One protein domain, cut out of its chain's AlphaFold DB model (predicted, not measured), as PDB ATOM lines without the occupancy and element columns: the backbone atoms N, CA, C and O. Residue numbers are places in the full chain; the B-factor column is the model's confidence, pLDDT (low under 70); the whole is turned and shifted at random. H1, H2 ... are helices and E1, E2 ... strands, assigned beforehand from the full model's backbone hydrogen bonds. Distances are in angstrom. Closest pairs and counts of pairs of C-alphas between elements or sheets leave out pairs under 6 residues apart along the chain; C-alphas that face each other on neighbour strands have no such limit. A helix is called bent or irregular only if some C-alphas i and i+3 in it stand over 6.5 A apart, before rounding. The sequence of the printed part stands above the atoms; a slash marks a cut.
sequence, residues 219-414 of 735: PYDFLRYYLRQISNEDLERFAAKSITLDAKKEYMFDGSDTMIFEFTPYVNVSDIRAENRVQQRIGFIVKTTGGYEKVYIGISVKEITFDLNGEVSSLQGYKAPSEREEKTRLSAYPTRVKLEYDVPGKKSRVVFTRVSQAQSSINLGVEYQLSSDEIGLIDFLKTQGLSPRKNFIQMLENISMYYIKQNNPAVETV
ATOM      1  N   PRO A 219     190.650 245.044 177.818       70.88
ATOM      2  CA  PRO A 219     191.764 245.805 178.394       70.88
ATOM      3  C   PRO A 219     192.915 244.945 178.942       70.88
ATOM      4  O   PRO A 219     193.998 245.471 179.195       70.88
ATOM      5  N   TYR A 220     192.704 243.637 179.125       78.38
ATOM      6  CA  TYR A 220     193.705 242.682 179.600       78.38
ATOM      7  C   TYR A 220     194.477 241.998 178.464       78.38
ATOM      8  O   TYR A 220     195.328 241.159 178.740       78.38
ATOM      9  N   ASP A 221     194.245 242.350 177.194       72.62
ATOM     10  CA  ASP A 221     194.896 241.681 176.057       72.62
ATOM     11  C   ASP A 221     196.427 241.823 176.051       72.62
ATOM     12  O   ASP A 221     197.141 240.977 175.519       72.62
ATOM     13  N   PHE A 222     196.972 242.836 176.730       74.94
ATOM     14  CA  PHE A 222     198.420 242.938 176.936       74.94
ATOM     15  C   PHE A 222     198.991 241.780 177.778       74.94
ATOM     16  O   PHE A 222     200.166 241.439 177.638       74.94
ATOM     17  N   LEU A 223     198.168 241.144 178.626       77.50
ATOM     18  CA  LEU A 223     198.534 239.949 179.389       77.50
ATOM     19  C   LEU A 223     198.652 238.712 178.503       77.50
ATOM     20  O   LEU A 223     199.281 237.741 178.906       77.50
ATOM     21  N   ARG A 224     198.123 238.729 177.276       72.38
ATOM     22  CA  ARG A 224     198.090 237.548 176.405       72.38
ATOM     23  C   ARG A 224     199.480 236.976 176.098       72.38
ATOM     24  O   ARG A 224     199.603 235.783 175.861       72.38
ATOM     25  N   TYR A 225     200.519 237.810 176.140       66.38
ATOM     26  CA  TYR A 225     201.925 237.413 175.956       66.38
ATOM     27  C   TYR A 225     202.620 236.933 177.235       66.38
ATOM     28  O   TYR A 225     203.769 236.499 177.183       66.38
ATOM     29  N   TYR A 226     201.934 237.045 178.366       71.75
ATOM     30  CA  TYR A 226     202.366 236.621 179.690       71.75
ATOM     31  C   TYR A 226     201.567 235.415 180.200       71.75
ATOM     32  O   TYR A 226     201.904 234.867 181.244       71.75
ATOM     33  N   LEU A 227     200.512 235.012 179.488       73.81
ATOM     34  CA  LEU A 227     199.618 233.923 179.860       73.81
ATOM     35  C   LEU A 227     199.855 232.699 178.977       73.81
ATOM     36  O   LEU A 227     200.088 232.814 177.775       73.81
ATOM     37  N   ARG A 228     199.728 231.520 179.579       76.44
ATOM     38  CA  ARG A 228     199.725 230.219 178.908       76.44
ATOM     39  C   ARG A 228     198.501 229.420 179.348       76.44
ATOM     40  O   ARG A 228     198.028 229.559 180.477       76.44
ATOM     41  N   GLN A 229     197.994 228.564 178.466       75.25
ATOM     42  CA  GLN A 229     196.957 227.608 178.849       75.25
ATOM     43  C   GLN A 229     197.482 226.643 179.921       75.25
ATOM     44  O   GLN A 229     198.682 226.347 179.978       75.25
ATOM     45  N   ILE A 230     196.568 226.169 180.766       73.75
ATOM     46  CA  ILE A 230     196.844 225.108 181.733       73.75
ATOM     47  C   ILE A 230     197.278 223.863 180.955       73.75
ATOM     48  O   ILE A 230     196.572 223.402 180.058       73.75
ATOM     49  N   SER A 231     198.459 223.346 181.275       69.75
ATOM     50  CA  SER A 231     199.001 222.138 180.656       69.75
ATOM     51  C   SER A 231     198.594 220.892 181.444       69.75
ATOM     52  O   SER A 231     198.238 220.978 182.619       69.75
ATOM     53  N   ASN A 232     198.708 219.714 180.828       65.56
ATOM     54  CA  ASN A 232     198.501 218.450 181.543       65.56
ATOM     55  C   ASN A 232     199.484 218.292 182.719       65.56
ATOM     56  O   ASN A 232     199.099 217.773 183.759       65.56
ATOM     57  N   GLU A 233     200.711 218.817 182.596       68.06
ATOM     58  CA  GLU A 233     201.696 218.817 183.689       68.06
ATOM     59  C   GLU A 233     201.213 219.648 184.888       68.06
ATOM     60  O   GLU A 233     201.430 219.256 186.033       68.06
ATOM     61  N   ASP A 234     200.533 220.774 184.648       70.31
ATOM     62  CA  ASP A 234     199.939 221.584 185.719       70.31
ATOM     63  C   ASP A 234     198.778 220.838 186.381       70.31
ATOM     64  O   ASP A 234     198.713 220.770 187.608       70.31
ATOM     65  N   LEU A 235     197.890 220.236 185.581       73.12
ATOM     66  CA  LEU A 235     196.765 219.449 186.092       73.12
ATOM     67  C   LEU A 235     197.249 218.310 186.993       73.12
ATOM     68  O   LEU A 235     196.741 218.156 188.099       73.12
ATOM     69  N   GLU A 236     198.270 217.564 186.572       70.06
ATOM     70  CA  GLU A 236     198.867 216.489 187.369       70.06
ATOM     71  C   GLU A 236     199.574 217.017 188.627       70.06
ATOM     72  O   GLU A 236     199.378 216.493 189.730       70.06
ATOM     73  N   ARG A 237     200.370 218.088 188.487       73.44
ATOM     74  CA  ARG A 237     201.121 218.713 189.590       73.44
ATOM     75  C   ARG A 237     200.199 219.211 190.699       73.44
ATOM     76  O   ARG A 237     200.538 219.066 191.876       73.44
ATOM     77  N   PHE A 238     199.061 219.796 190.339       75.50
ATOM     78  CA  PHE A 238     198.110 220.361 191.292       75.50
ATOM     79  C   PHE A 238     197.082 219.336 191.786       75.50
ATOM     80  O   PHE A 238     196.733 219.373 192.968       75.50
ATOM     81  N   ALA A 239     196.712 218.340 190.972       75.50
ATOM     82  CA  ALA A 239     195.892 217.210 191.415       75.50
ATOM     83  C   ALA A 239     196.572 216.414 192.541       75.50
ATOM     84  O   ALA A 239     195.916 216.038 193.510       75.50
ATOM     85  N   ALA A 240     197.901 216.251 192.490       68.44
ATOM     86  CA  ALA A 240     198.683 215.644 193.575       68.44
ATOM     87  C   ALA A 240     198.605 216.414 194.912       68.44
ATOM     88  O   ALA A 240     199.030 215.903 195.951       68.44
ATOM     89  N   LYS A 241     198.092 217.651 194.893       74.12
ATOM     90  CA  LYS A 241     197.858 218.513 196.060       74.12
ATOM     91  C   LYS A 241     196.372 218.787 196.310       74.12
ATOM     92  O   LYS A 241     196.059 219.703 197.063       74.12
ATOM     93  N   SER A 242     195.478 218.016 195.690       79.31
ATOM     94  CA  SER A 242     194.020 218.190 195.774       79.31
ATOM     95  C   SER A 242     193.524 219.563 195.292       79.31
ATOM     96  O   SER A 242     192.465 220.020 195.716       79.31
ATOM     97  N   ILE A 243     194.271 220.224 194.401       80.44
ATOM     98  CA  ILE A 243     193.871 221.490 193.780       80.44
ATOM     99  C   ILE A 243     193.338 221.219 192.376       80.44
ATOM    100  O   ILE A 243     194.049 220.704 191.515       80.44
ATOM    101  N   THR A 244     192.098 221.638 192.131       82.75
ATOM    102  CA  THR A 244     191.456 221.557 190.815       82.75
ATOM    103  C   THR A 244     191.630 222.867 190.051       82.75
ATOM    104  O   THR A 244     191.319 223.945 190.574       82.75
ATOM    105  N   LEU A 245     192.081 222.780 188.800       81.38
ATOM    106  CA  LEU A 245     192.124 223.911 187.872       81.38
ATOM    107  C   LEU A 245     190.992 223.826 186.837       81.38
ATOM    108  O   LEU A 245     190.704 222.747 186.317       81.38
ATOM    109  N   ASP A 246     190.375 224.962 186.514       81.31
ATOM    110  CA  ASP A 246     189.353 225.087 185.468       81.31
ATOM    111  C   ASP A 246     189.979 225.607 184.168       81.31
ATOM    112  O   ASP A 246     190.051 226.811 183.916       81.31
ATOM    113  N   ALA A 247     190.381 224.682 183.294       74.44
ATOM    114  CA  ALA A 247     190.999 224.985 182.001       74.44
ATOM    115  C   ALA A 247     190.141 225.848 181.049       74.44
ATOM    116  O   ALA A 247     190.650 226.298 180.022       74.44
ATOM    117  N   LYS A 248     188.851 226.085 181.348       71.81
ATOM    118  CA  LYS A 248     187.977 226.951 180.537       71.81
ATOM    119  C   LYS A 248     188.047 228.426 180.931       71.81
ATOM    120  O   LYS A 248     187.713 229.275 180.105       71.81
ATOM    121  N   LYS A 249     188.432 228.733 182.172       78.38
ATOM    122  CA  LYS A 249     188.423 230.100 182.729       78.38
ATOM    123  C   LYS A 249     189.767 230.521 183.314       78.38
ATOM    124  O   LYS A 249     190.002 231.714 183.476       78.38
ATOM    125  N   GLU A 250     190.653 229.574 183.603       84.00
ATOM    126  CA  GLU A 250     191.938 229.818 184.249       84.00
ATOM    127  C   GLU A 250     193.111 229.677 183.271       84.00
ATOM    128  O   GLU A 250     193.159 228.795 182.413       84.00
ATOM    129  N   TYR A 251     194.091 230.561 183.432       83.69
ATOM    130  CA  TYR A 251     195.330 230.612 182.668       83.69
ATOM    131  C   TYR A 251     196.510 230.703 183.633       83.69
ATOM    132  O   TYR A 251     196.418 231.361 184.661       83.69
ATOM    133  N   MET A 252     197.636 230.080 183.307       83.44
ATOM    134  CA  MET A 252     198.864 230.207 184.099       83.44
ATOM    135  C   MET A 252     199.695 231.383 183.581       83.44
ATOM    136  O   MET A 252     199.695 231.651 182.379       83.44
ATOM    137  N   PHE A 253     200.451 232.059 184.447       80.81
ATOM    138  CA  PHE A 253     201.441 233.037 183.988       80.81
ATOM    139  C   PHE A 253     202.753 232.358 183.568       80.81
ATOM    140  O   PHE A 253     203.289 231.501 184.272       80.81
ATOM    141  N   ASP A 254     203.297 232.744 182.414       66.94
ATOM    142  CA  ASP A 254     204.610 232.302 181.939       66.94
ATOM    143  C   ASP A 254     205.697 233.010 182.767       66.94
ATOM    144  O   ASP A 254     205.840 234.231 182.715       66.94
ATOM    145  N   GLY A 255     206.428 232.250 183.588       67.50
ATOM    146  CA  GLY A 255     207.416 232.780 184.536       67.50
ATOM    147  C   GLY A 255     207.012 232.730 186.013       67.50
ATOM    148  O   GLY A 255     207.840 233.091 186.845       67.50
ATOM    149  N   SER A 256     205.807 232.246 186.343       73.06
ATOM    150  CA  SER A 256     205.417 231.884 187.714       73.06
ATOM    151  C   SER A 256     204.969 230.421 187.783       73.06
ATOM    152  O   SER A 256     204.355 229.881 186.862       73.06
ATOM    153  N   ASP A 257     205.296 229.777 188.900       73.25
ATOM    154  CA  ASP A 257     204.942 228.389 189.199       73.25
ATOM    155  C   ASP A 257     203.570 228.245 189.875       73.25
ATOM    156  O   ASP A 257     203.058 227.132 189.991       73.25
ATOM    157  N   THR A 258     202.996 229.352 190.357       79.88
ATOM    158  CA  THR A 258     201.828 229.337 191.254       79.88
ATOM    159  C   THR A 258     200.766 230.379 190.929       79.88
ATOM    160  O   THR A 258     199.679 230.309 191.500       79.88
ATOM    161  N   MET A 259     201.069 231.346 190.057       86.81
ATOM    162  CA  MET A 259     200.166 232.443 189.718       86.81
ATOM    163  C   MET A 259     199.223 232.062 188.570       86.81
ATOM    164  O   MET A 259     199.654 231.621 187.499       86.81
ATOM    165  N   ILE A 260     197.934 232.291 188.797       89.31
ATOM    166  CA  ILE A 260     196.821 231.987 187.900       89.31
ATOM    167  C   ILE A 260     196.128 233.301 187.532       89.31
ATOM    168  O   ILE A 260     195.938 234.172 188.375       89.31
ATOM    169  N   PHE A 261     195.716 233.452 186.284       88.94
ATOM    170  CA  PHE A 261     194.772 234.467 185.848       88.94
ATOM    171  C   PHE A 261     193.436 233.798 185.564       88.94
ATOM    172  O   PHE A 261     193.339 232.951 184.678       88.94
ATOM    173  N   GLU A 262     192.409 234.171 186.309       88.25
ATOM    174  CA  GLU A 262     191.055 233.711 186.059       88.25
ATOM    175  C   GLU A 262     190.280 234.801 185.323       88.25
ATOM    176  O   GLU A 262     190.089 235.919 185.817       88.25
ATOM    177  N   PHE A 263     189.852 234.446 184.117       82.69
ATOM    178  CA  PHE A 263     189.164 235.320 183.194       82.69
ATOM    179  C   PHE A 263     187.670 235.005 183.174       82.69
ATOM    180  O   PHE A 263     187.248 233.895 182.843       82.69
ATOM    181  N   THR A 264     186.865 236.018 183.468       78.69
ATOM    182  CA  THR A 264     185.420 236.007 183.255       78.69
ATOM    183  C   THR A 264     185.128 236.633 181.887       78.69
ATOM    184  O   THR A 264     185.377 237.833 181.722       78.69
ATOM    185  N   PRO A 265     184.635 235.854 180.899       65.44
ATOM    186  CA  PRO A 265     184.350 236.358 179.559       65.44
ATOM    187  C   PRO A 265     183.273 237.443 179.552       65.44
ATOM    188  O   PRO A 265     182.326 237.400 180.337       65.44
ATOM    189  N   TYR A 266     183.391 238.386 178.619       63.50
ATOM    190  CA  TYR A 266     182.363 239.392 178.359       63.50
ATOM    191  C   TYR A 266     181.160 238.758 177.646       63.50
ATOM    192  O   TYR A 266     181.341 237.929 176.755       63.50
ATOM    193  N   VAL A 267     179.941 239.158 178.025       58.81
ATOM    194  CA  VAL A 267     178.696 238.641 177.426       58.81
ATOM    195  C   VAL A 267     178.536 239.124 175.979       58.81
ATOM    196  O   VAL A 267     178.177 238.323 175.122       58.81
ATOM    197  N   ASN A 268     178.894 240.381 175.679       56.38
ATOM    198  CA  ASN A 268     179.014 240.880 174.307       56.38
ATOM    199  C   ASN A 268     180.400 241.483 174.057       56.38
ATOM    200  O   ASN A 268     180.924 242.248 174.865       56.38
ATOM    201  N   VAL A 269     180.974 241.187 172.890       52.78
ATOM    202  CA  VAL A 269     182.279 241.721 172.453       52.78
ATOM    203  C   VAL A 269     182.244 243.250 172.297       52.78
ATOM    204  O   VAL A 269     183.240 243.923 172.537       52.78
ATOM    205  N   SER A 270     181.079 243.818 171.976       52.94
ATOM    206  CA  SER A 270     180.830 245.264 171.889       52.94
ATOM    207  C   SER A 270     180.831 245.993 173.242       52.94
ATOM    208  O   SER A 270     180.988 247.216 173.272       52.94
ATOM    209  N   ASP A 271     180.700 245.260 174.353       50.84
ATOM    210  CA  ASP A 271     180.705 245.818 175.715       50.84
ATOM    211  C   ASP A 271     182.125 245.966 176.274       50.84
ATOM    212  O   ASP A 271     182.321 246.499 177.371       50.84
ATOM    213  N   ILE A 272     183.125 245.502 175.520       55.94
ATOM    214  CA  ILE A 272     184.537 245.578 175.863       55.94
ATOM    215  C   ILE A 272     185.000 247.029 175.722       55.94
ATOM    216  O   ILE A 272     185.478 247.470 174.679       55.94
ATOM    217  N   ARG A 273     184.848 247.790 176.803       54.88
ATOM    218  CA  ARG A 273     185.356 249.157 176.927       54.88
ATOM    219  C   ARG A 273     186.108 249.318 178.234       54.88
ATOM    220  O   ARG A 273     185.781 248.693 179.238       54.88
ATOM    221  N   ALA A 274     187.066 250.234 178.218       48.88
ATOM    222  CA  ALA A 274     187.710 250.835 179.385       48.88
ATOM    223  C   ALA A 274     186.773 251.099 180.575       48.88
ATOM    224  O   ALA A 274     187.123 250.944 181.744       48.88
ATOM    225  N   GLU A 275     185.575 251.557 180.226       48.34
ATOM    226  CA  GLU A 275     184.548 252.068 181.119       48.34
ATOM    227  C   GLU A 275     183.757 250.932 181.787       48.34
ATOM    228  O   GLU A 275     183.334 251.072 182.937       48.34
ATOM    229  N   ASN A 276     183.648 249.775 181.120       57.03
ATOM    230  CA  ASN A 276     182.979 248.574 181.615       57.03
ATOM    231  C   ASN A 276     183.984 247.707 182.381       57.03
ATOM    232  O   ASN A 276     184.547 246.729 181.886       57.03
ATOM    233  N   ARG A 277     184.223 248.144 183.621       60.81
ATOM    234  CA  ARG A 277     185.198 247.647 184.607       60.81
ATOM    235  C   ARG A 277     184.894 246.227 185.096       60.81
ATOM    236  O   ARG A 277     184.677 246.021 186.288       60.81
ATOM    237  N   VAL A 278     184.893 245.244 184.203       63.50
ATOM    238  CA  VAL A 278     184.814 243.843 184.623       63.50
ATOM    239  C   VAL A 278     186.119 243.499 185.340       63.50
ATOM    240  O   VAL A 278     187.209 243.487 184.755       63.50
ATOM    241  N   GLN A 279     185.987 243.305 186.646       75.88
ATOM    242  CA  GLN A 279     187.046 242.859 187.531       75.88
ATOM    243  C   GLN A 279     187.449 241.440 187.137       75.88
ATOM    244  O   GLN A 279     186.601 240.559 187.010       75.88
ATOM    245  N   GLN A 280     188.745 241.237 186.928       86.69
ATOM    246  CA  GLN A 280     189.328 239.914 186.706       86.69
ATOM    247  C   GLN A 280     190.069 239.487 187.970       86.69
ATOM    248  O   GLN A 280     190.289 240.312 188.862       86.69
ATOM    249  N   ARG A 281     190.442 238.211 188.088       87.50
ATOM    250  CA  ARG A 281     191.071 237.700 189.313       87.50
ATOM    251  C   ARG A 281     192.466 237.152 189.034       87.50
ATOM    252  O   ARG A 281     192.665 236.395 188.088       87.50
ATOM    253  N   ILE A 282     193.430 237.521 189.876       88.75
ATOM    254  CA  ILE A 282     194.730 236.848 189.956       88.75
ATOM    255  C   ILE A 282     194.666 235.880 191.134       88.75
ATOM    256  O   ILE A 282     194.440 236.294 192.267       88.75
ATOM    257  N   GLY A 283     194.833 234.595 190.855       86.50
ATOM    258  CA  GLY A 283     194.896 233.521 191.834       86.50
ATOM    259  C   GLY A 283     196.330 233.128 192.175       86.50
ATOM    260  O   GLY A 283     197.225 233.223 191.337       86.50
ATOM    261  N   PHE A 284     196.532 232.630 193.389       86.44
ATOM    262  CA  PHE A 284     197.763 231.986 193.828       86.44
ATOM    263  C   PHE A 284     197.456 230.664 194.496       86.44
ATOM    264  O   PHE A 284     196.511 230.551 195.278       86.44
ATOM    265  N   ILE A 285     198.312 229.688 194.229       84.69
ATOM    266  CA  ILE A 285     198.333 228.442 194.981       84.69
ATOM    267  C   ILE A 285     199.197 228.636 196.220       84.69
ATOM    268  O   ILE A 285     200.406 228.868 196.131       84.69
ATOM    269  N   VAL A 286     198.556 228.538 197.377       83.38
ATOM    270  CA  VAL A 286     199.162 228.821 198.675       83.38
ATOM    271  C   VAL A 286     199.007 227.641 199.621       83.38
ATOM    272  O   VAL A 286     198.181 226.754 199.400       83.38
ATOM    273  N   LYS A 287     199.825 227.619 200.672       80.62
ATOM    274  CA  LYS A 287     199.697 226.662 201.768       80.62
ATOM    275  C   LYS A 287     199.073 227.367 202.965       80.62
ATOM    276  O   LYS A 287     199.536 228.434 203.370       80.62
ATOM    277  N   THR A 288     198.050 226.741 203.526       75.94
ATOM    278  CA  THR A 288     197.378 227.150 204.760       75.94
ATOM    279  C   THR A 288     197.442 226.025 205.789       75.94
ATOM    280  O   THR A 288     197.982 224.944 205.538       75.94
ATOM    281  N   THR A 289     196.892 226.267 206.977       72.06
ATOM    282  CA  THR A 289     196.789 225.268 208.051       72.06
ATOM    283  C   THR A 289     195.962 224.039 207.654       72.06
ATOM    284  O   THR A 289     196.195 222.963 208.197       72.06
ATOM    285  N   GLY A 290     195.042 224.174 206.690       68.50
ATOM    286  CA  GLY A 290     194.180 223.097 206.185       68.50
ATOM    287  C   GLY A 290     194.708 222.350 204.955       68.50
ATOM    288  O   GLY A 290     194.051 221.418 204.496       68.50
ATOM    289  N   GLY A 291     195.872 222.730 204.412       78.88
ATOM    290  CA  GLY A 291     196.444 222.113 203.213       78.88
ATOM    291  C   GLY A 291     196.834 223.135 202.148       78.88
ATOM    292  O   GLY A 291     197.428 224.164 202.457       78.88
ATOM    293  N   TYR A 292     196.555 222.823 200.882       82.94
ATOM    294  CA  TYR A 292     196.819 223.715 199.753       82.94
ATOM    295  C   TYR A 292     195.503 224.250 199.189       82.94
ATOM    296  O   TYR A 292     194.574 223.477 198.970       82.94
ATOM    297  N   GLU A 293     195.434 225.549 198.913       85.38
ATOM    298  CA  GLU A 293     194.232 226.190 198.370       85.38
ATOM    299  C   GLU A 293     194.562 227.277 197.337       85.38
ATOM    300  O   GLU A 293     195.707 227.725 197.221       85.38
ATOM    301  N   LYS A 294     193.542 227.687 196.571       87.56
ATOM    302  CA  LYS A 294     193.613 228.815 195.633       87.56
ATOM    303  C   LYS A 294     193.064 230.068 196.308       87.56
ATOM    304  O   LYS A 294     191.886 230.103 196.656       87.56
ATOM    305  N   VAL A 295     193.887 231.103 196.434       86.56
ATOM    306  CA  VAL A 295     193.469 232.418 196.946       86.56
ATOM    307  C   VAL A 295     193.513 233.431 195.816       86.56
ATOM    308  O   VAL A 295     194.510 233.510 195.102       86.56
ATOM    309  N   TYR A 296     192.446 234.210 195.655       87.50
ATOM    310  CA  TYR A 296     192.309 235.176 194.568       87.50
ATOM    311  C   TYR A 296     192.298 236.611 195.077       87.50
ATOM    312  O   TYR A 296     191.764 236.902 196.146       87.50
ATOM    313  N   ILE A 297     192.822 237.513 194.252       87.31
ATOM    314  CA  ILE A 297     192.681 238.956 194.399       87.31
ATOM    315  C   ILE A 297     192.103 239.560 193.120       87.31
ATOM    316  O   ILE A 297     192.464 239.171 192.006       87.31
ATOM    317  N   GLY A 298     191.181 240.504 193.277       87.00
ATOM    318  CA  GLY A 298     190.592 241.227 192.160       87.00
ATOM    319  C   GLY A 298     191.534 242.270 191.577       87.00
ATOM    320  O   GLY A 298     192.199 242.987 192.322       87.00
ATOM    321  N   ILE A 299     191.547 242.400 190.252       88.00
ATOM    322  CA  ILE A 299     192.260 243.460 189.542       88.00
ATOM    323  C   ILE A 299     191.356 244.158 188.524       88.00
ATOM    324  O   ILE A 299     190.487 243.539 187.906       88.00
ATOM    325  N   SER A 300     191.587 245.458 188.332       85.31
ATOM    326  CA  SER A 300     190.987 246.242 187.250       85.31
ATOM    327  C   SER A 300     192.005 247.152 186.561       85.31
ATOM    328  O   SER A 300     192.792 247.834 187.218       85.31
ATOM    329  N   VAL A 301     191.990 247.182 185.224       82.56
ATOM    330  CA  VAL A 301     192.802 248.120 184.431       82.56
ATOM    331  C   VAL A 301     192.141 249.499 184.473       82.56
ATOM    332  O   VAL A 301     190.990 249.648 184.065       82.56
ATOM    333  N   LYS A 302     192.851 250.510 184.983       80.50
ATOM    334  CA  LYS A 302     192.370 251.904 185.055       80.50
ATOM    335  C   LYS A 302     192.904 252.788 183.945       80.50
ATOM    336  O   LYS A 302     192.210 253.694 183.505       80.50
ATOM    337  N   GLU A 303     194.143 252.551 183.542       76.44
ATOM    338  CA  GLU A 303     194.830 253.308 182.501       76.44
ATOM    339  C   GLU A 303     195.733 252.338 181.738       76.44
ATOM    340  O   GLU A 303     196.385 251.497 182.355       76.44
ATOM    341  N   ILE A 304     195.772 252.429 180.415       75.75
ATOM    342  CA  ILE A 304     196.724 251.714 179.573       75.75
ATOM    343  C   ILE A 304     197.066 252.617 178.395       75.75
ATOM    344  O   ILE A 304     196.186 253.241 177.799       75.75
ATOM    345  N   THR A 305     198.354 252.705 178.100       74.38
ATOM    346  CA  THR A 305     198.897 253.580 177.069       74.38
ATOM    347  C   THR A 305     199.842 252.782 176.189       74.38
ATOM    348  O   THR A 305     200.638 251.978 176.687       74.38
ATOM    349  N   PHE A 306     199.758 253.014 174.883       70.25
ATOM    350  CA  PHE A 306     200.708 252.521 173.893       70.25
ATOM    351  C   PHE A 306     201.271 253.718 173.135       70.25
ATOM    352  O   PHE A 306     200.548 254.678 172.880       70.25
ATOM    353  N   ASP A 307     202.551 253.645 172.796       64.00
ATOM    354  CA  ASP A 307     203.193 254.575 171.872       64.00
ATOM    355  C   ASP A 307     203.380 253.827 170.550       64.00
ATOM    356  O   ASP A 307     204.119 252.833 170.494       64.00
ATOM    357  N   LEU A 308     202.604 254.222 169.542       56.28
ATOM    358  CA  LEU A 308     202.643 253.679 168.188       56.28
ATOM    359  C   LEU A 308     203.002 254.837 167.258       56.28
ATOM    360  O   LEU A 308     202.192 255.730 167.055       56.28
ATOM    361  N   ASN A 309     204.209 254.828 166.693       49.50
ATOM    362  CA  ASN A 309     204.640 255.814 165.695       49.50
ATOM    363  C   ASN A 309     204.491 257.290 166.145       49.50
ATOM    364  O   ASN A 309     204.253 258.161 165.315       49.50
ATOM    365  N   GLY A 310     204.640 257.579 167.446       50.47
ATOM    366  CA  GLY A 310     204.495 258.930 168.005       50.47
ATOM    367  C   GLY A 310     203.057 259.328 168.358       50.47
ATOM    368  O   GLY A 310     202.855 260.396 168.937       50.47
ATOM    369  N   GLU A 311     202.064 258.478 168.076       44.38
ATOM    370  CA  GLU A 311     200.692 258.643 168.552       44.38
ATOM    371  C   GLU A 311     200.471 257.883 169.868       44.38
ATOM    372  O   GLU A 311     200.701 256.675 169.993       44.38
ATOM    373  N   VAL A 312     199.983 258.615 170.870       54.97
ATOM    374  CA  VAL A 312     199.653 258.083 172.193       54.97
ATOM    375  C   VAL A 312     198.200 257.613 172.186       54.97
ATOM    376  O   VAL A 312     197.280 258.421 172.307       54.97
ATOM    377  N   SER A 313     197.969 256.299 172.097       53.16
ATOM    378  CA  SER A 313     196.618 255.757 172.291       53.16
ATOM    379  C   SER A 313     196.343 255.605 173.790       53.16
ATOM    380  O   SER A 313     197.010 254.808 174.460       53.16
ATOM    381  N   SER A 314     195.362 256.343 174.315       57.59
ATOM    382  CA  SER A 314     194.775 256.104 175.642       57.59
ATOM    383  C   SER A 314     193.520 255.219 175.520       57.59
ATOM    384  O   SER A 314     193.140 254.834 174.419       57.59
ATOM    385  N   LEU A 315     192.879 254.841 176.634       54.50
ATOM    386  CA  LEU A 315     191.754 253.882 176.662       54.50
ATOM    387  C   LEU A 315     190.543 254.234 175.778       54.50
ATOM    388  O   LEU A 315     189.723 253.355 175.508       54.50
ATOM    389  N   GLN A 316     190.432 255.473 175.305       44.03
ATOM    390  CA  GLN A 316     189.423 255.892 174.338       44.03
ATOM    391  C   GLN A 316     189.946 255.624 172.911       44.03
ATOM    392  O   GLN A 316     190.900 256.258 172.475       44.03
ATOM    393  N   GLY A 317     189.349 254.662 172.190       45.31
ATOM    394  CA  GLY A 317     189.798 254.251 170.843       45.31
ATOM    395  C   GLY A 317     190.735 253.031 170.799       45.31
ATOM    396  O   GLY A 317     191.411 252.803 169.798       45.31
ATOM    397  N   TYR A 318     190.783 252.235 171.873       50.88
ATOM    398  CA  TYR A 318     191.615 251.033 171.968       50.88
ATOM    399  C   TYR A 318     191.294 249.992 170.876       50.88
ATOM    400  O   TYR A 318     190.185 249.467 170.823       50.88
ATOM    401  N   LYS A 319     192.306 249.645 170.068       53.47
ATOM    402  CA  LYS A 319     192.364 248.413 169.262       53.47
ATOM    403  C   LYS A 319     193.333 247.434 169.914       53.47
ATOM    404  O   LYS A 319     194.480 247.814 170.216       53.47
ATOM    405  N   ALA A 320     192.896 246.198 170.130       54.97
ATOM    406  CA  ALA A 320     193.728 245.166 170.742       54.97
ATOM    407  C   ALA A 320     194.980 244.890 169.889       54.97
ATOM    408  O   ALA A 320     194.931 245.061 168.672       54.97
ATOM    409  N   PRO A 321     196.116 244.457 170.467       54.28
ATOM    410  CA  PRO A 321     197.280 244.022 169.692       54.28
ATOM    411  C   PRO A 321     196.953 243.019 168.574       54.28
ATOM    412  O   PRO A 321     197.606 243.034 167.534       54.28
ATOM    413  N   SER A 322     195.936 242.173 168.763       52.16
ATOM    414  CA  SER A 322     195.422 241.245 167.745       52.16
ATOM    415  C   SER A 322     194.696 241.916 166.569       52.16
ATOM    416  O   SER A 322     194.543 241.288 165.526       52.16
ATOM    417  N   GLU A 323     194.265 243.167 166.723       52.03
ATOM    418  CA  GLU A 323     193.447 243.945 165.775       52.03
ATOM    419  C   GLU A 323     194.257 245.035 165.039       52.03
ATOM    420  O   GLU A 323     193.685 245.865 164.331       52.03
ATOM    421  N   ARG A 324     195.588 245.072 165.217       60.84
ATOM    422  CA  ARG A 324     196.496 246.057 164.592       60.84
ATOM    423  C   ARG A 324     197.176 245.471 163.345       60.84
ATOM    424  O   ARG A 324     197.569 244.305 163.342       60.84
ATOM    425  N   GLU A 325     197.340 246.288 162.301       45.53
ATOM    426  CA  GLU A 325     197.935 245.879 161.013       45.53
ATOM    427  C   GLU A 325     199.450 245.602 161.110       45.53
ATOM    428  O   GLU A 325     199.955 244.687 160.461       45.53
ATOM    429  N   GLU A 326     200.172 246.324 161.976       45.69
ATOM    430  CA  GLU A 326     201.628 246.222 162.122       45.69
ATOM    431  C   GLU A 326     202.042 245.407 163.368       45.69
ATOM    432  O   GLU A 326     201.759 245.767 164.516       45.69
ATOM    433  N   LYS A 327     202.732 244.278 163.148       51.88
ATOM    434  CA  LYS A 327     203.011 243.241 164.162       51.88
ATOM    435  C   LYS A 327     204.469 243.232 164.636       51.88
ATOM    436  O   LYS A 327     205.164 242.226 164.490       51.88
ATOM    437  N   THR A 328     204.960 244.318 165.231       53.31
ATOM    438  CA  THR A 328     206.237 244.250 165.967       53.31
ATOM    439  C   THR A 328     206.000 243.738 167.393       53.31
ATOM    440  O   THR A 328     205.041 244.106 168.061       53.31
ATOM    441  N   ARG A 329     206.874 242.865 167.917       52.25
ATOM    442  CA  ARG A 329     206.708 242.286 169.271       52.25
ATOM    443  C   ARG A 329     206.645 243.357 170.376       52.25
ATOM    444  O   ARG A 329     206.025 243.131 171.407       52.25
ATOM    445  N   LEU A 330     207.278 244.513 170.163       58.94
ATOM    446  CA  LEU A 330     207.294 245.642 171.100       58.94
ATOM    447  C   LEU A 330     206.002 246.475 171.078       58.94
ATOM    448  O   LEU A 330     205.650 247.039 172.116       58.94
ATOM    449  N   SER A 331     205.273 246.531 169.956       58.94
ATOM    450  CA  SER A 331     204.002 247.273 169.856       58.94
ATOM    451  C   SER A 331     202.857 246.610 170.635       58.94
ATOM    452  O   SER A 331     201.840 247.245 170.917       58.94
ATOM    453  N   ALA A 332     203.044 245.347 171.036       60.88
ATOM    454  CA  ALA A 332     202.100 244.575 171.834       60.88
ATOM    455  C   ALA A 332     202.156 244.859 173.347       60.88
ATOM    456  O   ALA A 332     201.210 244.532 174.063       60.88
ATOM    457  N   TYR A 333     203.239 245.467 173.848       73.56
ATOM    458  CA  TYR A 333     203.408 245.770 175.274       73.56
ATOM    459  C   TYR A 333     203.114 247.250 175.560       73.56
ATOM    460  O   TYR A 333     203.684 248.105 174.880       73.56
ATOM    461  N   PRO A 334     202.294 247.591 176.570       75.25
ATOM    462  CA  PRO A 334     201.967 248.980 176.873       75.25
ATOM    463  C   PRO A 334     203.192 249.748 177.366       75.25
ATOM    464  O   PRO A 334     204.030 249.198 178.085       75.25
ATOM    465  N   THR A 335     203.286 251.027 177.007       76.56
ATOM    466  CA  THR A 335     204.264 251.959 177.584       76.56
ATOM    467  C   THR A 335     203.912 252.314 179.020       76.56
ATOM    468  O   THR A 335     204.810 252.517 179.833       76.56
ATOM    469  N   ARG A 336     202.619 252.324 179.356       81.88
ATOM    470  CA  ARG A 336     202.129 252.550 180.715       81.88
ATOM    471  C   ARG A 336     200.892 251.704 180.982       81.88
ATOM    472  O   ARG A 336     200.012 251.631 180.130       81.88
ATOM    473  N   VAL A 337     200.799 251.088 182.155       85.50
ATOM    474  CA  VAL A 337     199.569 250.436 182.628       85.50
ATOM    475  C   VAL A 337     199.349 250.726 184.109       85.50
ATOM    476  O   VAL A 337     200.271 250.637 184.914       85.50
ATOM    477  N   LYS A 338     198.120 251.089 184.475       86.25
ATOM    478  CA  LYS A 338     197.681 251.341 185.847       86.25
ATOM    479  C   LYS A 338     196.671 250.281 186.251       86.25
ATOM    480  O   LYS A 338     195.577 250.218 185.686       86.25
ATOM    481  N   LEU A 339     197.036 249.477 187.242       87.44
ATOM    482  CA  LEU A 339     196.189 248.445 187.828       87.44
ATOM    483  C   LEU A 339     195.662 248.916 189.186       87.44
ATOM    484  O   LEU A 339     196.400 249.492 189.987       87.44
ATOM    485  N   GLU A 340     194.380 248.677 189.439       87.19
ATOM    486  CA  GLU A 340     193.758 248.814 190.757       87.19
ATOM    487  C   GLU A 340     193.464 247.420 191.306       87.19
ATOM    488  O   GLU A 340     192.795 246.628 190.637       87.19
ATOM    489  N   TYR A 341     193.973 247.143 192.504       87.69
ATOM    490  CA  TYR A 341     193.710 245.916 193.248       87.69
ATOM    491  C   TYR A 341     192.498 246.112 194.154       87.69
ATOM    492  O   TYR A 341     192.356 247.157 194.798       87.69
ATOM    493  N   ASP A 342     191.642 245.098 194.197       84.81
ATOM    494  CA  ASP A 342     190.507 245.036 195.108       84.81
ATOM    495  C   ASP A 342     190.968 244.464 196.451       84.81
ATOM    496  O   ASP A 342     191.151 243.253 196.604       84.81
ATOM    497  N   VAL A 343     191.238 245.365 197.396       79.75
ATOM    498  CA  VAL A 343     191.690 245.044 198.750       79.75
ATOM    499  C   VAL A 343     190.577 245.450 199.727       79.75
ATOM    500  O   VAL A 343     190.036 246.556 199.615       79.75
ATOM    501  N   PRO A 344     190.206 244.604 200.704       72.12
ATOM    502  CA  PRO A 344     189.224 244.953 201.724       72.12
ATOM    503  C   PRO A 344     189.559 246.291 202.397       72.12
ATOM    504  O   PRO A 344     190.631 246.472 202.967       72.12
ATOM    505  N   GLY A 345     188.641 247.255 202.304       66.81
ATOM    506  CA  GLY A 345     188.779 248.569 202.941       66.81
ATOM    507  C   GLY A 345     189.678 249.587 202.222       66.81
ATOM    508  O   GLY A 345     189.763 250.722 202.693       66.81
ATOM    509  N   LYS A 346     190.316 249.258 201.083       75.19
ATOM    510  CA  LYS A 346     191.154 250.214 200.330       75.19
ATOM    511  C   LYS A 346     191.253 249.884 198.836       75.19
ATOM    512  O   LYS A 346     191.367 248.737 198.437       75.19
ATOM    513  N   LYS A 347     191.292 250.918 197.989       68.19
ATOM    514  CA  LYS A 347     191.616 250.770 196.560       68.19
ATOM    515  C   LYS A 347     193.080 251.094 196.320       68.19
ATOM    516  O   LYS A 347     193.459 252.266 196.279       68.19
ATOM    517  N   SER A 348     193.885 250.056 196.156       80.25
ATOM    518  CA  SER A 348     195.327 250.188 195.981       80.25
ATOM    519  C   SER A 348     195.689 250.281 194.505       80.25
ATOM    520  O   SER A 348     195.279 249.447 193.695       80.25
ATOM    521  N   ARG A 349     196.449 251.315 194.133       85.12
ATOM    522  CA  ARG A 349     196.792 251.609 192.734       85.12
ATOM    523  C   ARG A 349     198.279 251.444 192.490       85.12
ATOM    524  O   ARG A 349     199.121 251.910 193.261       85.12
ATOM    525  N   VAL A 350     198.582 250.795 191.377       85.50
ATOM    526  CA  VAL A 350     199.942 250.463 190.971       85.50
ATOM    527  C   VAL A 350     200.112 250.826 189.505       85.50
ATOM    528  O   VAL A 350     199.318 250.415 188.658       85.50
ATOM    529  N   VAL A 351     201.139 251.612 189.208       85.06
ATOM    530  CA  VAL A 351     201.482 252.069 187.864       85.06
ATOM    531  C   VAL A 351     202.770 251.383 187.426       85.06
ATOM    532  O   VAL A 351     203.767 251.376 188.144       85.06
ATOM    533  N   PHE A 352     202.742 250.822 186.225       85.69
ATOM    534  CA  PHE A 352     203.883 250.220 185.557       85.69
ATOM    535  C   PHE A 352     204.221 251.066 184.328       85.69
ATOM    536  O   PHE A 352     203.369 251.250 183.457       85.69
ATOM    537  N   THR A 353     205.460 251.540 184.231       83.88
ATOM    538  CA  THR A 353     205.969 252.335 183.101       83.88
ATOM    539  C   THR A 353     207.099 251.585 182.405       83.88
ATOM    540  O   THR A 353     208.086 251.232 183.038       83.88
ATOM    541  N   ARG A 354     206.974 251.307 181.109       78.88
ATOM    542  CA  ARG A 354     207.959 250.543 180.330       78.88
ATOM    543  C   ARG A 354     209.276 251.314 180.206       78.88
ATOM    544  O   ARG A 354     209.264 252.505 179.906       78.88
ATOM    545  N   VAL A 355     210.410 250.635 180.373       73.62
ATOM    546  CA  VAL A 355     211.745 251.242 180.209       73.62
ATOM    547  C   VAL A 355     212.107 251.301 178.714       73.62
ATOM    548  O   VAL A 355     212.009 250.300 178.008       73.62
ATOM    549  N   SER A 356     212.495 252.477 178.208       55.69
ATOM    550  CA  SER A 356     212.635 252.791 176.770       55.69
ATOM    551  C   SER A 356     213.881 252.221 176.069       55.69
ATOM    552  O   SER A 356     213.981 252.319 174.849       55.69
ATOM    553  N   GLN A 357     214.806 251.576 176.789       50.91
ATOM    554  CA  GLN A 357     216.003 250.938 176.221       50.91
ATOM    555  C   GLN A 357     216.104 249.479 176.681       50.91
ATOM    556  O   GLN A 357     216.742 249.180 177.686       50.91
ATOM    557  N   ALA A 358     215.476 248.555 175.956       42.38
ATOM    558  CA  ALA A 358     215.641 247.125 176.197       42.38
ATOM    559  C   ALA A 358     216.574 246.522 175.136       42.38
ATOM    560  O   ALA A 358     216.186 246.350 173.979       42.38
ATOM    561  N   GLN A 359     217.800 246.167 175.535       39.09
ATOM    562  CA  GLN A 359     218.570 245.142 174.830       39.09
ATOM    563  C   GLN A 359     217.738 243.849 174.820       39.09
ATOM    564  O   GLN A 359     217.195 243.420 175.836       39.09
ATOM    565  N   SER A 360     217.609 243.245 173.646       36.78
ATOM    566  CA  SER A 360     216.681 242.163 173.299       36.78
ATOM    567  C   SER A 360     217.024 240.778 173.887       36.78
ATOM    568  O   SER A 360     216.757 239.758 173.253       36.78
ATOM    569  N   SER A 361     217.594 240.699 175.093       35.66
ATOM    570  CA  SER A 361     218.135 239.449 175.651       35.66
ATOM    571  C   SER A 361     217.260 238.728 176.690       35.66
ATOM    572  O   SER A 361     217.647 237.651 177.142       35.66
ATOM    573  N   ILE A 362     216.072 239.228 177.060       38.62
ATOM    574  CA  ILE A 362     215.292 238.624 178.159       38.62
ATOM    575  C   ILE A 362     214.129 237.762 177.636       38.62
ATOM    576  O   ILE A 362     213.170 238.239 177.032       38.62
ATOM    577  N   ASN A 363     214.188 236.462 177.934       41.28
ATOM    578  CA  ASN A 363     213.218 235.425 177.544       41.28
ATOM    579  C   ASN A 363     211.793 235.577 178.144       41.28
ATOM    580  O   ASN A 363     210.956 234.716 177.890       41.28
ATOM    581  N   LEU A 364     211.495 236.636 178.913       47.91
ATOM    582  CA  LEU A 364     210.278 236.771 179.739       47.91
ATOM    583  C   LEU A 364     209.479 238.082 179.518       47.91
ATOM    584  O   LEU A 364     208.591 238.390 180.308       47.91
ATOM    585  N   GLY A 365     209.773 238.879 178.483       58.31
ATOM    586  CA  GLY A 365     209.027 240.116 178.163       58.31
ATOM    587  C   GLY A 365     209.847 241.401 178.327       58.31
ATOM    588  O   GLY A 365     211.073 241.353 178.271       58.31
ATOM    589  N   VAL A 366     209.171 242.548 178.486       63.72
ATOM    590  CA  VAL A 366     209.806 243.876 178.637       63.72
ATOM    591  C   VAL A 366     209.933 244.285 180.109       63.72
ATOM    592  O   VAL A 366     209.174 243.826 180.966       63.72
ATOM    593  N   GLU A 367     210.896 245.155 180.408       72.50
ATOM    594  CA  GLU A 367     211.087 245.699 181.754       72.50
ATOM    595  C   GLU A 367     210.144 246.871 182.029       72.50
ATOM    596  O   GLU A 367     209.958 247.758 181.187       72.50
ATOM    597  N   TYR A 368     209.584 246.890 183.240       74.31
ATOM    598  CA  TYR A 368     208.780 248.001 183.741       74.31
ATOM    599  C   TYR A 368     209.419 248.609 184.986       74.31
ATOM    600  O   TYR A 368     210.058 247.926 185.788       74.31
ATOM    601  N   GLN A 369     209.209 249.908 185.131       79.50
ATOM    602  CA  GLN A 369     209.424 250.671 186.338       79.50
ATOM    603  C   GLN A 369     208.108 250.810 187.101       79.50
ATOM    604  O   GLN A 369     207.090 251.186 186.518       79.50
ATOM    605  N   LEU A 370     208.139 250.516 188.399       78.56
ATOM    606  CA  LEU A 370     206.972 250.593 189.271       78.56
ATOM    607  C   LEU A 370     206.850 251.960 189.960       78.56
ATOM    608  O   LEU A 370     207.833 252.476 190.493       78.56
ATOM    609  N   SER A 371     205.631 252.486 190.047       78.38
ATOM    610  CA  SER A 371     205.255 253.511 191.022       78.38
ATOM    611  C   SER A 371     203.912 253.179 191.677       78.38
ATOM    612  O   SER A 371     203.013 252.605 191.061       78.38
ATOM    613  N   SER A 372     203.781 253.493 192.963       78.75
ATOM    614  CA  SER A 372     202.551 253.295 193.730       78.75
ATOM    615  C   SER A 372     202.414 254.400 194.767       78.75
ATOM    616  O   SER A 372     203.417 254.898 195.276       78.75
ATOM    617  N   ASP A 373     201.170 254.741 195.093       72.25
ATOM    618  CA  ASP A 373     200.832 255.731 196.120       72.25
ATOM    619  C   ASP A 373     200.993 255.149 197.548       72.25
ATOM    620  O   ASP A 373     200.776 255.839 198.544       72.25
ATOM    621  N   GLU A 374     201.361 253.865 197.673       77.69
ATOM    622  CA  GLU A 374     201.503 253.156 198.947       77.69
ATOM    623  C   GLU A 374     202.960 252.998 199.390       77.69
ATOM    624  O   GLU A 374     203.688 252.132 198.900       77.69
ATOM    625  N   ILE A 375     203.360 253.774 200.401       71.19
ATOM    626  CA  ILE A 375     204.714 253.738 200.981       71.19
ATOM    627  C   ILE A 375     205.077 252.322 201.470       71.19
ATOM    628  O   ILE A 375     206.151 251.818 201.155       71.19
ATOM    629  N   GLY A 376     204.145 251.633 202.144       76.56
ATOM    630  CA  GLY A 376     204.367 250.277 202.667       76.56
ATOM    631  C   GLY A 376     204.642 249.218 201.593       76.56
ATOM    632  O   GLY A 376     205.464 248.328 201.810       76.56
ATOM    633  N   LEU A 377     204.033 249.340 200.405       77.44
ATOM    634  CA  LEU A 377     204.325 248.448 199.280       77.44
ATOM    635  C   LEU A 377     205.734 248.706 198.735       77.44
ATOM    636  O   LEU A 377     206.482 247.766 198.475       77.44
ATOM    637  N   ILE A 378     206.105 249.978 198.568       73.00
ATOM    638  CA  ILE A 378     207.425 250.362 198.056       73.00
ATOM    639  C   ILE A 378     208.534 249.866 198.991       73.00
ATOM    640  O   ILE A 378     209.541 249.334 198.517       73.00
ATOM    641  N   ASP A 379     208.344 249.977 200.304       75.38
ATOM    642  CA  ASP A 379     209.325 249.503 201.279       75.38
ATOM    643  C   ASP A 379     209.378 247.972 201.353       75.38
ATOM    644  O   ASP A 379     210.474 247.407 201.350       75.38
ATOM    645  N   PHE A 380     208.236 247.277 201.280       75.69
ATOM    646  CA  PHE A 380     208.209 245.817 201.146       75.69
ATOM    647  C   PHE A 380     209.013 245.345 199.925       75.69
ATOM    648  O   PHE A 380     209.868 244.465 200.043       75.69
ATOM    649  N   LEU A 381     208.816 245.964 198.760       70.31
ATOM    650  CA  LEU A 381     209.534 245.589 197.541       70.31
ATOM    651  C   LEU A 381     211.052 245.809 197.663       70.31
ATOM    652  O   LEU A 381     211.825 244.953 197.222       70.31
ATOM    653  N   LYS A 382     211.492 246.887 198.332       69.81
ATOM    654  CA  LYS A 382     212.919 247.107 198.643       69.81
ATOM    655  C   LYS A 382     213.486 245.987 199.520       69.81
ATOM    656  O   LYS A 382     214.572 245.490 199.228       69.81
ATOM    657  N   THR A 383     212.755 245.547 200.552       66.69
ATOM    658  CA  THR A 383     213.212 244.455 201.443       66.69
ATOM    659  C   THR A 383     213.345 243.105 200.732       66.69
ATOM    660  O   THR A 383     214.184 242.297 201.115       66.69
ATOM    661  N   GLN A 384     212.583 242.871 199.659       63.00
ATOM    662  CA  GLN A 384     212.671 241.658 198.833       63.00
ATOM    663  C   GLN A 384     213.816 241.702 197.794       63.00
ATOM    664  O   GLN A 384     213.903 240.828 196.929       63.00
ATOM    665  N   GLY A 385     214.692 242.718 197.830       54.38
ATOM    666  CA  GLY A 385     215.791 242.863 196.867       54.38
ATOM    667  C   GLY A 385     215.306 243.124 195.434       54.38
ATOM    668  O   GLY A 385     215.972 242.763 194.455       54.38
ATOM    669  N   LEU A 386     214.110 243.698 195.285       55.69
ATOM    670  CA  LEU A 386     213.558 244.083 193.993       55.69
ATOM    671  C   LEU A 386     214.006 245.515 193.687       55.69
ATOM    672  O   LEU A 386     213.529 246.470 194.296       55.69
ATOM    673  N   SER A 387     214.921 245.685 192.728       55.03
ATOM    674  CA  SER A 387     215.109 246.990 192.093       55.03
ATOM    675  C   SER A 387     213.781 247.439 191.467       55.03
ATOM    676  O   SER A 387     213.045 246.590 190.962       55.03
ATOM    677  N   PRO A 388     213.482 248.751 191.395       53.06
ATOM    678  CA  PRO A 388     212.273 249.263 190.737       53.06
ATOM    679  C   PRO A 388     212.144 248.862 189.262       53.06
ATOM    680  O   PRO A 388     211.101 249.098 188.671       53.06
ATOM    681  N   ARG A 389     213.212 248.303 188.679       53.69
ATOM    682  CA  ARG A 389     213.311 247.749 187.330       53.69
ATOM    683  C   ARG A 389     213.426 246.231 187.437       53.69
ATOM    684  O   ARG A 389     214.468 245.751 187.887       53.69
ATOM    685  N   LYS A 390     212.376 245.496 187.067       60.22
ATOM    686  CA  LYS A 390     212.376 244.028 186.930       60.22
ATOM    687  C   LYS A 390     211.372 243.580 185.864       60.22
ATOM    688  O   LYS A 390     210.656 244.386 185.268       60.22
ATOM    689  N   ASN A 391     211.335 242.273 185.618       68.94
ATOM    690  CA  ASN A 391     210.339 241.639 184.768       68.94
ATOM    691  C   ASN A 391     208.910 241.862 185.308       68.94
ATOM    692  O   ASN A 391     208.674 241.722 186.510       68.94
ATOM    693  N   PHE A 392     207.963 242.167 184.413       76.12
ATOM    694  CA  PHE A 392     206.559 242.437 184.747       76.12
ATOM    695  C   PHE A 392     205.915 241.352 185.630       76.12
ATOM    696  O   PHE A 392     205.244 241.687 186.603       76.12
ATOM    697  N   ILE A 393     206.172 240.069 185.353       78.19
ATOM    698  CA  ILE A 393     205.565 238.929 186.062       78.19
ATOM    699  C   ILE A 393     206.036 238.849 187.504       78.19
ATOM    700  O   ILE A 393     205.221 238.711 188.409       78.19
ATOM    701  N   GLN A 394     207.338 239.012 187.730       76.00
ATOM    702  CA  GLN A 394     207.902 239.000 189.078       76.00
ATOM    703  C   GLN A 394     207.374 240.169 189.915       76.00
ATOM    704  O   GLN A 394     207.152 240.022 191.114       76.00
ATOM    705  N   MET A 395     207.165 241.340 189.306       76.81
ATOM    706  CA  MET A 395     206.559 242.472 190.011       76.81
ATOM    707  C   MET A 395     205.088 242.204 190.325       76.81
ATOM    708  O   MET A 395     204.671 242.394 191.464       76.81
ATOM    709  N   LEU A 396     204.325 241.718 189.345       84.81
ATOM    710  CA  LEU A 396     202.915 241.377 189.513       84.81
ATOM    711  C   LEU A 396     202.710 240.332 190.621       84.81
ATOM    712  O   LEU A 396     201.850 240.513 191.482       84.81
ATOM    713  N   GLU A 397     203.542 239.292 190.641       84.81
ATOM    714  CA  GLU A 397     203.531 238.221 191.638       84.81
ATOM    715  C   GLU A 397     203.795 238.745 193.054       84.81
ATOM    716  O   GLU A 397     202.991 238.518 193.956       84.81
ATOM    717  N   ASN A 398     204.869 239.515 193.250       81.56
ATOM    718  CA  ASN A 398     205.222 240.041 194.571       81.56
ATOM    719  C   ASN A 398     204.184 241.030 195.119       81.56
ATOM    720  O   ASN A 398     203.877 241.002 196.310       81.56
ATOM    721  N   ILE A 399     203.627 241.886 194.258       84.44
ATOM    722  CA  ILE A 399     202.603 242.867 194.642       84.44
ATOM    723  C   ILE A 399     201.295 242.163 195.003       84.44
ATOM    724  O   ILE A 399     200.688 242.464 196.029       84.44
ATOM    725  N   SER A 400     200.872 241.198 194.188       86.44
ATOM    726  CA  SER A 400     199.644 240.452 194.457       86.44
ATOM    727  C   SER A 400     199.772 239.621 195.739       86.44
ATOM    728  O   SER A 400     198.865 239.625 196.568       86.44
ATOM    729  N   MET A 401     200.930 238.986 195.963       81.31
ATOM    730  CA  MET A 401     201.213 238.256 197.203       81.31
ATOM    731  C   MET A 401     201.267 239.163 198.436       81.31
ATOM    732  O   MET A 401     200.844 238.733 199.509       81.31
ATOM    733  N   TYR A 402     201.760 240.398 198.307       84.56
ATOM    734  CA  TYR A 402     201.730 241.383 199.392       84.56
ATOM    735  C   TYR A 402     200.293 241.651 199.853       84.56
ATOM    736  O   TYR A 402     199.992 241.492 201.035       84.56
ATOM    737  N   TYR A 403     199.383 241.956 198.924       84.56
ATOM    738  CA  TYR A 403     197.980 242.211 199.267       84.56
ATOM    739  C   TYR A 403     197.249 240.958 199.770       84.56
ATOM    740  O   TYR A 403     196.430 241.050 200.682       84.56
ATOM    741  N   ILE A 404     197.573 239.773 199.245       82.75
ATOM    742  CA  ILE A 404     197.020 238.510 199.758       82.75
ATOM    743  C   ILE A 404     197.446 238.270 201.210       82.75
ATOM    744  O   ILE A 404     196.607 237.910 202.033       82.75
ATOM    745  N   LYS A 405     198.718 238.511 201.553       79.12
ATOM    746  CA  LYS A 405     199.233 238.328 202.921       79.12
ATOM    747  C   LYS A 405     198.700 239.353 203.918       79.12
ATOM    748  O   LYS A 405     198.585 239.025 205.093       79.12
ATOM    749  N   GLN A 406     198.357 240.561 203.473       79.38
ATOM    750  CA  GLN A 406     197.677 241.533 204.335       79.38
ATOM    751  C   GLN A 406     196.301 241.033 204.785       79.38
ATOM    752  O   GLN A 406     195.936 241.216 205.941       79.38
ATOM    753  N   ASN A 407     195.568 240.370 203.887       74.00
ATOM    754  CA  ASN A 407     194.224 239.869 204.175       74.00
ATOM    755  C   ASN A 407     194.233 238.484 204.829       74.00
ATOM    756  O   ASN A 407     193.332 238.168 205.598       74.00
ATOM    757  N   ASN A 408     195.255 237.673 204.547       76.75
ATOM    758  CA  ASN A 408     195.420 236.326 205.083       76.75
ATOM    759  C   ASN A 408     196.862 236.123 205.591       76.75
ATOM    760  O   ASN A 408     197.686 235.536 204.886       76.75
ATOM    761  N   PRO A 409     197.198 236.566 206.818       74.75
ATOM    762  CA  PRO A 409     198.570 236.507 207.339       74.75
ATOM    763  C   PRO A 409     199.135 235.085 207.477       74.75
ATOM    764  O   PRO A 409     200.347 234.897 207.448       74.75
ATOM    765  N   ALA A 410     198.260 234.080 207.602       71.19
ATOM    766  CA  ALA A 410     198.618 232.665 207.721       71.19
ATOM    767  C   ALA A 410     199.013 232.003 206.383       71.19
ATOM    768  O   ALA A 410     199.333 230.815 206.356       71.19
ATOM    769  N   VAL A 411     198.965 232.743 205.270       77.25
ATOM    770  CA  VAL A 411     199.286 232.237 203.931       77.25
ATOM    771  C   VAL A 411     200.798 232.139 203.724       77.25
ATOM    772  O   VAL A 411     201.521 233.141 203.667       77.25
ATOM    773  N   GLU A 412     201.269 230.913 203.506       75.44
ATOM    774  CA  GLU A 412     202.640 230.638 203.083       75.44
ATOM    775  C   GLU A 412     202.721 230.488 201.557       75.44
ATOM    776  O   GLU A 412     201.942 229.767 200.924       75.44
ATOM    777  N   THR A 413     203.707 231.152 200.948       67.31
ATOM    778  CA  THR A 413     204.037 230.967 199.528       67.31
ATOM    779  C   THR A 413     204.544 229.551 199.298       67.31
ATOM    780  O   THR A 413     205.516 229.130 199.930       67.31
ATOM    781  N   VAL A 414     203.941 228.836 198.351       64.50
ATOM    782  CA  VAL A 414     204.365 227.481 198.003       64.50
ATOM    783  C   VAL A 414     205.515 227.557 197.015       64.50
ATOM    784  O   VAL A 414     205.345 227.954 195.867       64.50
TER     785      VAL A 414
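AT A GLANCE: This is residues 219 to 414 of the 735 residues of an uncharacterized protein of viral metagenome (UniProt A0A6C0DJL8). A strongly twisted sheet of ten strands curls round the long helix H4, and the short helix H3 packs on residues 398 to 402 of H4. The very long strand E5 runs through the middle, and the hairpins E4-E5 and E5-E6 reach out at its two ends and make the longest axis; H1 is on the face opposite H4, while H2 lies off the sheet. The printed part has 196 residues with four named helices and ten named strands, in the order H1 E1 H2 E2 E3 E4 E5 E6 E7 E8 E9 H3 E10 H4. The class is mixed, helices and strands; the sheet is branched, and its neighbour pairs are antiparallel. The whole is compact, with a radius of gyration of the C-alphas of 17.1 A, and spans 53 by 38 by 38 A.

HOW THE PARTS SIT: Begin with E5, residues 291 to 308, which bends by 65 degrees at residue 302. On one side of it find E4, residues 280 to 288, and E6, residues 311 to 313; on the other side is E7, residues 336 to 343. The hairpin E4 and E5 has N 284 and O 295 at 2.8 A, the hairpin E5 and E6 has N 311 and O 308 at 2.9 A, and E5 and E7 have N 302 and O 338 at 2.8 A, each within hydrogen-bond range. On the other side of E4 from E5 is E3, residues 259 to 262, with N 260 and O 283 at 2.8 A across the pair E3 and E4; E2, residues 250 to 253, has N 251 and O 261 at 2.8 A with E3; the edge strand E1, residues 227 to 229, has N 228 and O 252 at 2.8 A with E2. On the other side of E7 from E5 is E8, residues 346 to 354, with N 339 and O 350 at 2.8 A across the pair E7 and E8; E9, residues 367 to 372, has N 353 and O 369 at 2.8 A with E8; the edge strand E10, residues 389 to 391, has N 368 and O 390 at 3.4 A with E9. E2 to E6 and E7 to E9 are meanders, each strand the antiparallel neighbour of the one before. H4, residues 392 to 407, is on the sheet; its closest C-alphas to E5 are those of Ile 404 and Ile 297, 6.9 A apart. H3, residues 375 to 383, only grazes the sheet and touches H4 at a steep tilt of 62 degrees, opposite ways, the closest C-alphas being those of Leu 377 and Ile 399, 7.5 A apart. H1, residues 219 to 225, is on the opposite face from H4, over none of the strands, at a height over the sheet of 4.6 A. H2, residues 232 to 239, is not on the sheet, but only just, with 4 pairs of C-alphas within 10 A. In H2, H3 and H4 every O i to N i+4 pair is within hydrogen-bond range; in H1 0 of 3 are, beside 2 of 4 O i to N i+3 pairs.

IN THESE COORDINATES: Find C-alpha 219 at (191.764, 245.805, 178.394), where H1 begins; H1 is irregular, with C-alphas 219 and 222 7.4 A apart. E4 is 23.5 A long and bends by 55 degrees at residue 285. E5 runs 47.6 A from C-alpha 291 at (196.444, 222.113, 203.213). E7 measures 22.1 A, E8 26.1 A and E9 16.6 A. H4 runs 23.2 A to C-alpha 407 at (194.224, 239.869, 204.175).

THE WHOLE: The C-alphas farthest apart, those of Gly 290 and Gly 310, are 53.4 A apart. The printed part has no cut. The long links are E3 to E4, E6 to E7 and E8 to E9. Residues 286 to 287 of E4 pair antiparallel with residues 412 to 413. The mean pLDDT of the printed part is 70.7; 73 residues are under 70, among them residues 265 to 278, 307 to 332, 356 to 366 and 382 to 391.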